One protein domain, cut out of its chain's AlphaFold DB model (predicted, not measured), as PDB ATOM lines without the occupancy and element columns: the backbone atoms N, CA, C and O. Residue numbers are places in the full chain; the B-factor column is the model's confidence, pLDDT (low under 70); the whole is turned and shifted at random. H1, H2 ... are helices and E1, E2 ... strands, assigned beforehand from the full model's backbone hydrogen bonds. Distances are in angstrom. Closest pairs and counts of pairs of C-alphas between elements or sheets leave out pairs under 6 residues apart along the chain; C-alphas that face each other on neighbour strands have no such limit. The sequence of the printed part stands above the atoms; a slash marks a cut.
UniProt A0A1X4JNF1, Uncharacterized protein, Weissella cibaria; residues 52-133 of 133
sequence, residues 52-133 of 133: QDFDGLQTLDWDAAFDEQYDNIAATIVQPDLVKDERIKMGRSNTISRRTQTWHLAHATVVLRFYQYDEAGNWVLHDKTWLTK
ATOM      1  N   GLN A  52     -27.898  -9.303  -0.215       90.06
ATOM      2  CA  GLN A  52     -29.031  -8.868  -1.032       90.06
ATOM      3  C   GLN A  52     -30.290  -9.708  -0.779       90.06
ATOM      4  O   GLN A  52     -31.371  -9.142  -0.646       90.06
ATOM      5  N   ASP A  53     -30.157 -11.035  -0.666       91.12
ATOM      6  CA  ASP A  53     -31.297 -11.908  -0.348       91.12
ATOM      7  C   ASP A  53     -31.890 -11.552   1.007       91.12
ATOM      8  O   ASP A  53     -33.099 -11.392   1.137       91.12
ATOM      9  N   PHE A  54     -31.020 -11.392   2.006       92.00
ATOM     10  CA  PHE A  54     -31.428 -11.033   3.354       92.00
ATOM     11  C   PHE A  54     -32.121  -9.670   3.390       92.00
ATOM     12  O   PHE A  54     -33.149  -9.516   4.051       92.00
ATOM     13  N   ASP A  55     -31.572  -8.672   2.701       89.94
ATOM     14  CA  ASP A  55     -32.133  -7.321   2.671       89.94
ATOM     15  C   ASP A  55     -33.481  -7.292   1.934       89.94
ATOM     16  O   ASP A  55     -34.371  -6.556   2.357       89.94
ATOM     17  N   GLY A  56     -33.668  -8.156   0.929       87.19
ATOM     18  CA  GLY A  56     -34.920  -8.327   0.191       87.19
ATOM     19  C   GLY A  56     -36.060  -8.992   0.972       87.19
ATOM     20  O   GLY A  56     -37.211  -8.865   0.564       87.19
ATOM     21  N   LEU A  57     -35.772  -9.660   2.096       89.62
ATOM     22  CA  LEU A  57     -36.814 -10.239   2.949       89.62
ATOM     23  C   LEU A  57     -37.690  -9.153   3.585       89.62
ATOM     24  O   LEU A  57     -37.187  -8.121   4.036       89.62
ATOM     25  N   GLN A  58     -38.979  -9.413   3.722       89.25
ATOM     26  CA  GLN A  58     -39.931  -8.546   4.402       89.25
ATOM     27  C   GLN A  58     -40.392  -9.203   5.698       89.25
ATOM     28  O   GLN A  58     -40.822 -10.350   5.707       89.25
ATOM     29  N   THR A  59     -40.281  -8.480   6.808       88.50
ATOM     30  CA  THR A  59     -40.930  -8.892   8.052       88.50
ATOM     31  C   THR A  59     -42.385  -8.464   7.994       88.50
ATOM     32  O   THR A  59     -42.665  -7.318   7.634       88.50
ATOM     33  N   LEU A  60     -43.288  -9.365   8.342       84.25
ATOM     34  CA  LEU A  60     -44.722  -9.115   8.340       84.25
ATOM     35  C   LEU A  60     -45.256  -9.128   9.770       84.25
ATOM     36  O   LEU A  60     -44.762  -9.885  10.604       84.25
ATOM     37  N   ASP A  61     -46.260  -8.287  10.021       73.31
ATOM     38  CA  ASP A  61     -46.975  -8.225  11.295       73.31
ATOM     39  C   ASP A  61     -47.992  -9.378  11.438       73.31
ATOM     40  O   ASP A  61     -48.267 -10.137  10.505       73.31
ATOM     41  N   TRP A  62     -48.550  -9.519  12.645       66.44
ATOM     42  CA  TRP A  62     -49.349 -10.674  13.099       66.44
ATOM     43  C   TRP A  62     -50.631 -10.947  12.308       66.44
ATOM     44  O   TRP A  62     -51.204 -12.026  12.447       66.44
ATOM     45  N   ASP A  63     -51.111  -9.982  11.531       65.50
ATOM     46  CA  ASP A  63     -52.349 -10.047  10.756       65.50
ATOM     47  C   ASP A  63     -52.122 -10.337   9.265       65.50
ATOM     48  O   ASP A  63     -53.086 -10.419   8.496       65.50
ATOM     49  N   ALA A  64     -50.871 -10.538   8.843       64.69
ATOM     50  CA  ALA A  64     -50.571 -10.892   7.467       64.69
ATOM     51  C   ALA A  64     -51.156 -12.271   7.115       64.69
ATOM     52  O   ALA A  64     -50.823 -13.296   7.709       64.69
ATOM     53  N   ALA A  65     -52.036 -12.291   6.112       58.66
ATOM     54  CA  ALA A  65     -52.782 -13.488   5.728       58.66
ATOM     55  C   ALA A  65     -51.908 -14.580   5.082       58.66
ATOM     56  O   ALA A  65     -52.295 -15.751   5.072       58.66
ATOM     57  N   PHE A  66     -50.751 -14.216   4.518       65.00
ATOM     58  CA  PHE A  66     -49.900 -15.146   3.785       65.00
ATOM     59  C   PHE A  66     -48.466 -14.633   3.633       65.00
ATOM     60  O   PHE A  66     -48.258 -13.447   3.384       65.00
ATOM     61  N   ASP A  67     -47.496 -15.544   3.737       71.50
ATOM     62  CA  ASP A  67     -46.079 -15.270   3.513       71.50
ATOM     63  C   ASP A  67     -45.430 -16.420   2.725       71.50
ATOM     64  O   ASP A  67     -45.168 -17.493   3.267       71.50
ATOM     65  N   GLU A  68     -45.150 -16.201   1.438       81.19
ATOM     66  CA  GLU A  68     -44.434 -17.177   0.598       81.19
ATOM     67  C   GLU A  68     -42.936 -17.254   0.931       81.19
ATOM     68  O   GLU A  68     -42.224 -18.115   0.409       81.19
ATOM     69  N   GLN A  69     -42.404 -16.351   1.765       86.69
ATOM     70  CA  GLN A  69     -40.961 -16.273   2.005       86.69
ATOM     71  C   GLN A  69     -40.421 -17.518   2.690       86.69
ATOM     72  O   GLN A  69     -39.315 -17.940   2.362       86.69
ATOM     73  N   TYR A  70     -41.182 -18.128   3.602       87.25
ATOM     74  CA  TYR A  70     -40.748 -19.357   4.259       87.25
ATOM     75  C   TYR A  70     -40.494 -20.479   3.238       87.25
ATOM     76  O   TYR A  70     -39.403 -21.055   3.209       87.25
ATOM     77  N   ASP A  71     -41.462 -20.732   2.355       86.69
ATOM     78  CA  ASP A  71     -41.367 -21.782   1.339       86.69
ATOM     79  C   ASP A  71     -40.296 -21.457   0.290       86.69
ATOM     80  O   ASP A  71     -39.497 -22.321  -0.082       86.69
ATOM     81  N   ASN A  72     -40.203 -20.191  -0.126       87.19
ATOM     82  CA  ASN A  72     -39.181 -19.735  -1.067       87.19
ATOM     83  C   ASN A  72     -37.762 -19.898  -0.502       87.19
ATOM     84  O   ASN A  72     -36.861 -20.347  -1.217       87.19
ATOM     85  N   ILE A  73     -37.543 -19.580   0.777       89.50
ATOM     86  CA  ILE A  73     -36.252 -19.791   1.447       89.50
ATOM     87  C   ILE A  73     -35.947 -21.287   1.519       89.50
ATOM     88  O   ILE A  73     -34.847 -21.694   1.147       89.50
ATOM     89  N   ALA A  74     -36.916 -22.110   1.931       87.50
ATOM     90  CA  ALA A  74     -36.743 -23.556   2.033       87.50
ATOM     91  C   ALA A  74     -36.405 -24.212   0.681       87.50
ATOM     92  O   ALA A  74     -35.626 -25.164   0.637       87.50
ATOM     93  N   ALA A  75     -36.950 -23.690  -0.422       87.00
ATOM     94  CA  ALA A  75     -36.702 -24.199  -1.766       87.00
ATOM     95  C   ALA A  75     -35.370 -23.728  -2.377       87.00
ATOM     96  O   ALA A  75     -34.810 -24.422  -3.225       87.00
ATOM     97  N   THR A  76     -34.863 -22.551  -1.991       86.94
ATOM     98  CA  THR A  76     -33.748 -21.895  -2.705       86.94
ATOM     99  C   THR A  76     -32.459 -21.782  -1.901       86.94
ATOM    100  O   THR A  76     -31.374 -21.799  -2.489       86.94
ATOM    101  N   ILE A  77     -32.540 -21.688  -0.575       91.38
ATOM    102  CA  ILE A  77     -31.381 -21.512   0.301       91.38
ATOM    103  C   ILE A  77     -30.955 -22.862   0.877       91.38
ATOM    104  O   ILE A  77     -31.779 -23.752   1.089       91.38
ATOM    105  N   VAL A  78     -29.650 -23.043   1.100       88.44
ATOM    106  CA  VAL A  78     -29.115 -24.214   1.818       88.44
ATOM    107  C   VAL A  78     -29.798 -24.374   3.172       88.44
ATOM    108  O   VAL A  78     -30.214 -23.388   3.778       88.44
ATOM    109  N   GLN A  79     -29.919 -25.608   3.660       91.19
ATOM    110  CA  GLN A  79     -30.548 -25.843   4.959       91.19
ATOM    111  C   GLN A  79     -29.813 -25.079   6.077       91.19
ATOM    112  O   GLN A  79     -28.591 -24.917   6.002       91.19
ATOM    113  N   PRO A  80     -30.541 -24.580   7.090       93.25
ATOM    114  CA  PRO A  80     -29.938 -23.933   8.250       93.25
ATOM    115  C   PRO A  80     -29.067 -24.908   9.039       93.25
ATOM    116  O   PRO A  80     -29.406 -26.083   9.169       93.25
ATOM    117  N   ASP A  81     -27.990 -24.402   9.637       91.31
ATOM    118  CA  ASP A  81     -27.149 -25.201  10.535       91.31
ATOM    119  C   ASP A  81     -27.882 -25.524  11.840       91.31
ATOM    120  O   ASP A  81     -27.655 -26.567  12.448       91.31
ATOM    121  N   LEU A  82     -28.744 -24.605  12.295       92.50
ATOM    122  CA  LEU A  82     -29.529 -24.760  13.517       92.50
ATOM    123  C   LEU A  82     -30.991 -24.394  13.280       92.50
ATOM    124  O   LEU A  82     -31.305 -23.332  12.736       92.50
ATOM    125  N   VAL A  83     -31.878 -25.249  13.787       95.75
ATOM    126  CA  VAL A  83     -33.320 -25.010  13.859       95.75
ATOM    127  C   VAL A  83     -33.769 -25.162  15.306       95.75
ATOM    128  O   VAL A  83     -33.465 -26.164  15.952       95.75
ATOM    129  N   LYS A  84     -34.493 -24.167  15.819       94.62
ATOM    130  CA  LYS A  84     -35.106 -24.199  17.148       94.62
ATOM    131  C   LYS A  84     -36.597 -23.922  17.036       94.62
ATOM    132  O   LYS A  84     -36.985 -22.812  16.673       94.62
ATOM    133  N   ASP A  85     -37.398 -24.908  17.415       94.56
ATOM    134  CA  ASP A  85     -38.852 -24.797  17.475       94.56
ATOM    135  C   ASP A  85     -39.311 -24.584  18.921       94.56
ATOM    136  O   ASP A  85     -38.857 -25.256  19.850       94.56
ATOM    137  N   GLU A  86     -40.214 -23.631  19.124       93.12
ATOM    138  CA  GLU A  86     -40.748 -23.243  20.426       93.12
ATOM    139  C   GLU A  86     -42.254 -23.006  20.325       93.12
ATOM    140  O   GLU A  86     -42.740 -22.441  19.353       93.12
ATOM    141  N   ARG A  87     -43.005 -23.395  21.356       90.19
ATOM    142  CA  ARG A  87     -44.426 -23.050  21.485       90.19
ATOM    143  C   ARG A  87     -44.586 -21.955  22.528       90.19
ATOM    144  O   ARG A  87     -44.229 -22.141  23.690       90.19
ATOM    145  N   ILE A  88     -45.128 -20.820  22.111       87.44
ATOM    146  CA  ILE A  88     -45.327 -19.623  22.921       87.44
ATOM    147  C   ILE A  88     -46.813 -19.527  23.260       87.44
ATOM    148  O   ILE A  88     -47.653 -19.358  22.381       87.44
ATOM    149  N   LYS A  89     -47.155 -19.632  24.547       83.69
ATOM    150  CA  LYS A  89     -48.537 -19.444  25.008       83.69
ATOM    151  C   LYS A  89     -48.874 -17.953  25.040       83.69
ATOM    152  O   LYS A  89     -48.316 -17.214  25.846       83.69
ATOM    153  N   MET A  90     -49.817 -17.539  24.202       75.31
ATOM    154  CA  MET A  90     -50.407 -16.203  24.199       75.31
ATOM    155  C   MET A  90     -51.737 -16.238  24.957       75.31
ATOM    156  O   MET A  90     -52.800 -16.540  24.414       75.31
ATOM    157  N   GLY A  91     -51.687 -15.940  26.254       74.00
ATOM    158  CA  GLY A  91     -52.885 -15.911  27.093       74.00
ATOM    159  C   GLY A  91     -53.492 -17.296  27.358       74.00
ATOM    160  O   GLY A  91     -52.775 -18.284  27.506       74.00
ATOM    161  N   ARG A  92     -54.825 -17.354  27.509       63.31
ATOM    162  CA  ARG A  92     -55.528 -18.536  28.053       63.31
ATOM    163  C   ARG A  92     -55.711 -19.693  27.066       63.31
ATOM    164  O   ARG A  92     -55.870 -20.820  27.526       63.31
ATOM    165  N   SER A  93     -55.690 -19.440  25.756       65.19
ATOM    166  CA  SER A  93     -56.037 -20.467  24.754       65.19
ATOM    167  C   SER A  93     -55.213 -20.420  23.470       65.19
ATOM    168  O   SER A  93     -55.154 -21.431  22.777       65.19
ATOM    169  N   ASN A  94     -54.539 -19.309  23.163       73.81
ATOM    170  CA  ASN A  94     -53.796 -19.194  21.913       73.81
ATOM    171  C   ASN A  94     -52.358 -19.657  22.134       73.81
ATOM    172  O   ASN A  94     -51.693 -19.236  23.081       73.81
ATOM    173  N   THR A  95     -51.870 -20.534  21.266       82.69
ATOM    174  CA  THR A  95     -50.465 -20.946  21.246       82.69
ATOM    175  C   THR A  95     -49.908 -20.604  19.879       82.69
ATOM    176  O   THR A  95     -50.473 -21.013  18.875       82.69
ATOM    177  N   ILE A  96     -48.815 -19.852  19.852       87.81
ATOM    178  CA  ILE A  96     -48.076 -19.540  18.634       87.81
ATOM    179  C   ILE A  96     -46.880 -20.482  18.567       87.81
ATOM    180  O   ILE A  96     -46.154 -20.641  19.550       87.81
ATOM    181  N   SER A  97     -46.651 -21.090  17.413       91.06
ATOM    182  CA  SER A  97     -45.415 -21.814  17.138       91.06
ATOM    183  C   SER A  97     -44.379 -20.832  16.598       91.06
ATOM    184  O   SER A  97     -44.660 -20.062  15.689       91.06
ATOM    185  N   ARG A  98     -43.171 -20.843  17.154       93.19
ATOM    186  CA  ARG A  98     -42.019 -20.087  16.666       93.19
ATOM    187  C   ARG A  98     -40.965 -21.059  16.161       93.19
ATOM    188  O   ARG A  98     -40.603 -21.987  16.875       93.19
ATOM    189  N   ARG A  99     -40.414 -20.782  14.985       94.00
ATOM    190  CA  ARG A  99     -39.283 -21.493  14.395       94.00
ATOM    191  C   ARG A  99     -38.150 -20.513  14.142       94.00
ATOM    192  O   ARG A  99     -38.285 -19.584  13.353       94.00
ATOM    193  N   THR A 100     -37.026 -20.714  14.815       96.50
ATOM    194  CA  THR A 100     -35.797 -19.947  14.586       96.50
ATOM    195  C   THR A 100     -34.853 -20.768  13.723       96.50
ATOM    196  O   THR A 100     -34.497 -21.880  14.104       96.50
ATOM    197  N   GLN A 101     -34.427 -20.220  12.589       96.88
ATOM    198  CA  GLN A 101     -33.455 -20.833  11.684       96.88
ATOM    199  C   GLN A 101     -32.182 -19.985  11.655       96.88
ATOM    200  O   GLN A 101     -32.252 -18.759  11.563       96.88
ATOM    201  N   THR A 102     -31.021 -20.630  11.781       96.38
ATOM    202  CA  THR A 102     -29.714 -19.960  11.817       96.38
ATOM    203  C   THR A 102     -28.754 -20.562  10.800       96.38
ATOM    204  O   THR A 102     -28.610 -21.782  10.733       96.38
ATOM    205  N   TRP A 103     -28.054 -19.693  10.073       95.81
ATOM    206  CA  TRP A 103     -26.984 -20.036   9.140       95.81
ATOM    207  C   TRP A 103     -25.694 -19.314   9.529       95.81
ATOM    208  O   TRP A 103     -25.682 -18.096   9.710       95.81
ATOM    209  N   HIS A 104     -24.596 -20.049   9.606       94.62
ATOM    210  CA  HIS A 104     -23.252 -19.568   9.866       94.62
ATOM    211  C   HIS A 104     -22.495 -19.527   8.545       94.62
ATOM    212  O   HIS A 104     -22.003 -20.528   8.032       94.62
ATOM    213  N   LEU A 105     -22.376 -18.329   7.992       91.56
ATOM    214  CA  LEU A 105     -21.564 -18.072   6.815       91.56
ATOM    215  C   LEU A 105     -20.118 -17.801   7.243       91.56
ATOM    216  O   LEU A 105     -19.820 -17.509   8.406       91.56
ATOM    217  N   ALA A 106     -19.192 -17.824   6.284       90.44
ATOM    218  CA  ALA A 106     -17.798 -17.472   6.547       90.44
ATOM    219  C   ALA A 106     -17.661 -16.076   7.194       90.44
ATOM    220  O   ALA A 106     -16.925 -15.929   8.164       90.44
ATOM    221  N   HIS A 107     -18.435 -15.090   6.722       90.69
ATOM    222  CA  HIS A 107     -18.317 -13.671   7.090       90.69
ATOM    223  C   HIS A 107     -19.486 -13.120   7.930       90.69
ATOM    224  O   HIS A 107     -19.460 -11.959   8.329       90.69
ATOM    225  N   ALA A 108     -20.528 -13.917   8.176       94.44
ATOM    226  CA  ALA A 108     -21.723 -13.459   8.877       94.44
ATOM    227  C   ALA A 108     -22.519 -14.619   9.485       94.44
ATOM    228  O   ALA A 108     -22.315 -15.779   9.133       94.44
ATOM    229  N   THR A 109     -23.464 -14.288  10.355       95.62
ATOM    230  CA  THR A 109     -24.503 -15.195  10.838       95.62
ATOM    231  C   THR A 109     -25.870 -14.623  10.480       95.62
ATOM    232  O   THR A 109     -26.172 -13.471  10.796       95.62
ATOM    233  N   VAL A 110     -26.698 -15.434   9.826       96.56
ATOM    234  CA  VAL A 110     -28.078 -15.095   9.465       96.56
ATOM    235  C   VAL A 110     -29.013 -15.792  10.436       96.56
ATOM    236  O   VAL A 110     -28.912 -17.003  10.615       96.56
ATOM    237  N   VAL A 111     -29.924 -15.041  11.048       97.12
ATOM    238  CA  VAL A 111     -30.950 -15.568  11.953       97.12
ATOM    239  C   VAL A 111     -32.311 -15.092  11.475       97.12
ATOM    240  O   VAL A 111     -32.544 -13.887  11.392       97.12
ATOM    241  N   LEU A 112     -33.212 -16.029  11.196       96.31
ATOM    242  CA  LEU A 112     -34.602 -15.753  10.837       96.31
ATOM    243  C   LEU A 112     -35.533 -16.379  11.873       96.31
ATOM    244  O   LEU A 112     -35.296 -17.504  12.320       96.31
ATOM    245  N   ARG A 113     -36.589 -15.660  12.261       94.75
ATOM    246  CA  ARG A 113     -37.636 -16.174  13.148       94.75
ATOM    247  C   ARG A 113     -38.979 -16.115  12.452       94.75
ATOM    248  O   ARG A 113     -39.483 -15.038  12.133       94.75
ATOM    249  N   PHE A 114     -39.545 -17.295  12.281       92.75
ATOM    250  CA  PHE A 114     -40.861 -17.502  11.717       92.75
ATOM    251  C   PHE A 114     -41.857 -17.797  12.826       92.75
ATOM    252  O   PHE A 114     -41.526 -18.479  13.800       92.75
ATOM    253  N   TYR A 115     -43.074 -17.298  12.667       90.44
ATOM    254  CA  TYR A 115     -44.170 -17.513  13.596       90.44
ATOM    255  C   TYR A 115     -45.358 -18.099  12.843       90.44
ATOM    256  O   TYR A 115     -45.647 -17.717  11.714       90.44
ATOM    257  N   GLN A 116     -46.026 -19.048  13.480       88.62
ATOM    258  CA  GLN A 116     -47.219 -19.709  12.986       88.62
ATOM    259  C   GLN A 116     -48.291 -19.577  14.076       88.62
ATOM    260  O   GLN A 116     -48.143 -20.098  15.184       88.62
ATOM    261  N   TYR A 117     -49.342 -18.817  13.769       80.25
ATOM    262  CA  TYR A 117     -50.366 -18.373  14.727       80.25
ATOM    263  C   TYR A 117     -51.547 -19.346  14.866       80.25
ATOM    264  O   TYR A 117     -52.292 -19.268  15.840       80.25
ATOM    265  N   ASP A 118     -51.684 -20.270  13.917       77.62
ATOM    266  CA  ASP A 118     -52.620 -21.397  13.908       77.62
ATOM    267  C   ASP A 118     -51.856 -22.637  13.415       77.62
ATOM    268  O   ASP A 118     -50.994 -22.503  12.551       77.62
ATOM    269  N   GLU A 119     -52.141 -23.837  13.925       71.50
ATOM    270  CA  GLU A 119     -51.428 -25.067  13.532       71.50
ATOM    271  C   GLU A 119     -51.559 -25.370  12.030       71.50
ATOM    272  O   GLU A 119     -50.643 -25.939  11.434       71.50
ATOM    273  N   ALA A 120     -52.666 -24.948  11.411       73.06
ATOM    274  CA  ALA A 120     -52.891 -25.019   9.966       73.06
ATOM    275  C   ALA A 120     -52.468 -23.742   9.207       73.06
ATOM    276  O   ALA A 120     -52.615 -23.671   7.988       73.06
ATOM    277  N   GLY A 121     -51.979 -22.724   9.919       76.44
ATOM    278  CA  GLY A 121     -51.579 -21.437   9.361       76.44
ATOM    279  C   GLY A 121     -50.200 -21.466   8.706       76.44
ATOM    280  O   GLY A 121     -49.408 -22.390   8.898       76.44
ATOM    281  N   ASN A 122     -49.892 -20.417   7.949       84.00
ATOM    282  CA  ASN A 122     -48.605 -20.276   7.273       84.00
ATOM    283  C   ASN A 122     -47.514 -19.792   8.237       84.00
ATOM    284  O   ASN A 122     -47.793 -19.116   9.230       84.00
ATOM    285  N   TRP A 123     -46.262 -20.130   7.928       88.38
ATOM    286  CA  TRP A 123     -45.103 -19.569   8.613       88.38
ATOM    287  C   TRP A 123     -44.840 -18.161   8.103       88.38
ATOM    288  O   TRP A 123     -44.558 -17.974   6.925       88.38
ATOM    289  N   VAL A 124     -44.884 -17.189   9.005       89.69
ATOM    290  CA  VAL A 124     -44.674 -15.778   8.687       89.69
ATOM    291  C   VAL A 124     -43.329 -15.328   9.232       89.69
ATOM    292  O   VAL A 124     -43.040 -15.525  10.416       89.69
ATOM    293  N   LEU A 125     -42.489 -14.737   8.382       91.88
ATOM    294  CA  LEU A 125     -41.228 -14.140   8.795       91.88
ATOM    295  C   LEU A 125     -41.501 -12.878   9.610       91.88
ATOM    296  O   LEU A 125     -41.983 -11.877   9.087       91.88
ATOM    297  N   HIS A 126     -41.130 -12.910  10.884       90.31
ATOM    298  CA  HIS A 126     -41.427 -11.815  11.801       90.31
ATOM    299  C   HIS A 126     -40.179 -11.078  12.275       90.31
ATOM    300  O   HIS A 126     -40.201  -9.863  12.444       90.31
ATOM    301  N   ASP A 127     -39.071 -11.804  12.459       91.62
ATOM    302  CA  ASP A 127     -37.779 -11.207  12.786       91.62
ATOM    303  C   ASP A 127     -36.704 -11.719  11.832       91.62
ATOM    304  O   ASP A 127     -36.616 -12.918  11.550       91.62
ATOM    305  N   LYS A 128     -35.812 -10.821  11.414       94.75
ATOM    306  CA  LYS A 128     -34.594 -11.171  10.683       94.75
ATOM    307  C   LYS A 128     -33.392 -10.433  11.257       94.75
ATOM    308  O   LYS A 128     -33.480  -9.267  11.636       94.75
ATOM    309  N   THR A 129     -32.243 -11.095  11.334       96.75
ATOM    310  CA  THR A 129     -30.997 -10.491  11.817       96.75
ATOM    311  C   THR A 129     -29.808 -10.984  11.003       96.75
ATOM    312  O   THR A 129     -29.663 -12.180  10.758       96.75
ATOM    313  N   TRP A 130     -28.948 -10.044  10.610       95.88
ATOM    314  CA  TRP A 130     -27.663 -10.304   9.971       95.88
ATOM    315  C   TRP A 130     -26.555  -9.805  10.895       95.88
ATOM    316  O   TRP A 130     -26.432  -8.602  11.118       95.88
ATOM    317  N   LEU A 131     -25.766 -10.724  11.439       94.38
ATOM    318  CA  LEU A 131     -24.656 -10.420  12.336       94.38
ATOM    319  C   LEU A 131     -23.346 -10.562  11.568       94.38
ATOM    320  O   LEU A 131     -22.946 -11.673  11.227       94.38
ATOM    321  N   THR A 132     -22.689  -9.445  11.277       92.88
ATOM    322  CA  THR A 132     -21.335  -9.453  10.705       92.88
ATOM    323  C   THR A 132     -20.336  -9.900  11.774       92.88
ATOM    324  O   THR A 132     -20.484  -9.521  12.937       92.88
ATOM    325  N   LYS A 133     -19.360 -10.727  11.388       78.38
ATOM    326  CA  LYS A 133     -18.281 -11.186  12.274       78.38
ATOM    327  C   LYS A 133     -17.189 -10.137  12.455       78.38
ATOM    328  O   LYS A 133     -16.962  -9.365  11.498       78.38
TER     329      LYS A 133
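This is residues 52 to 133 of the 133 residues of an uncharacterized protein of Weissella cibaria (UniProt A0A1X4JNF1). A long, twisted sheet of four strands, E1 to E4, makes the length of a rod, and two short helices, H1 and H2, graze it near E3 and E4. The 82 printed residues include two named helices and then four named strands, in the order H1 H2 E1 E2 E3 E4. The antiparallel sheet E1 - E2 - E3 - E4 is a meander, each strand the antiparallel neighbour of the one before, and the class is mixed, helices and strands. The whole is compact, with a radius of gyration of the C-alphas of 13.2 A and spans of 43 by 21 by 19 A.

Inner strands E2, residues 94 to 104, and E3, residues 108 to 116, form a hairpin at 162 degrees between their directions, with N 99 and O 114 2.8 A apart. Edge strand E1, residues 82 to 90, forms a hairpin with E2 at 160 degrees, with N 86 and O 98 2.8 A apart. Edge strand E4, residues 124 to 132, forms a hairpin with E3 at 167 degrees, with N 111 and O 129 2.9 A apart. E1 and E4 are apart. H2, residues 69 to 76, only grazes the sheet with residues 69 to 70; its closest C-alphas to E4 are those of Tyr 70 and Val 124, 6.9 A apart. H1, residues 52 to 56, only grazes the sheet with residues 54 to 55; its closest C-alphas to E4 are those of Phe 54 and Trp 130, 7.6 A apart. H1 and H2 are apart. In both helices every O i to N i+4 pair is within hydrogen-bond range.

From first to last C-alpha, E2 measures 32.8 A, E3 26.6 A, E1 25.0 A and E4 24.3 A. H1 begins at C-alpha 52 (-29.031, -8.868, -1.032), and E4 ends at C-alpha 132 (-21.335, -9.453, 10.705).

The C-alphas farthest apart, 43.4 A, are those of Arg 92 and Ala 106. The printed part has no cut; the link from H1 to H2, 12 residues, is long. Residues 62 to 66 and 92 to 93 have pLDDT under 70.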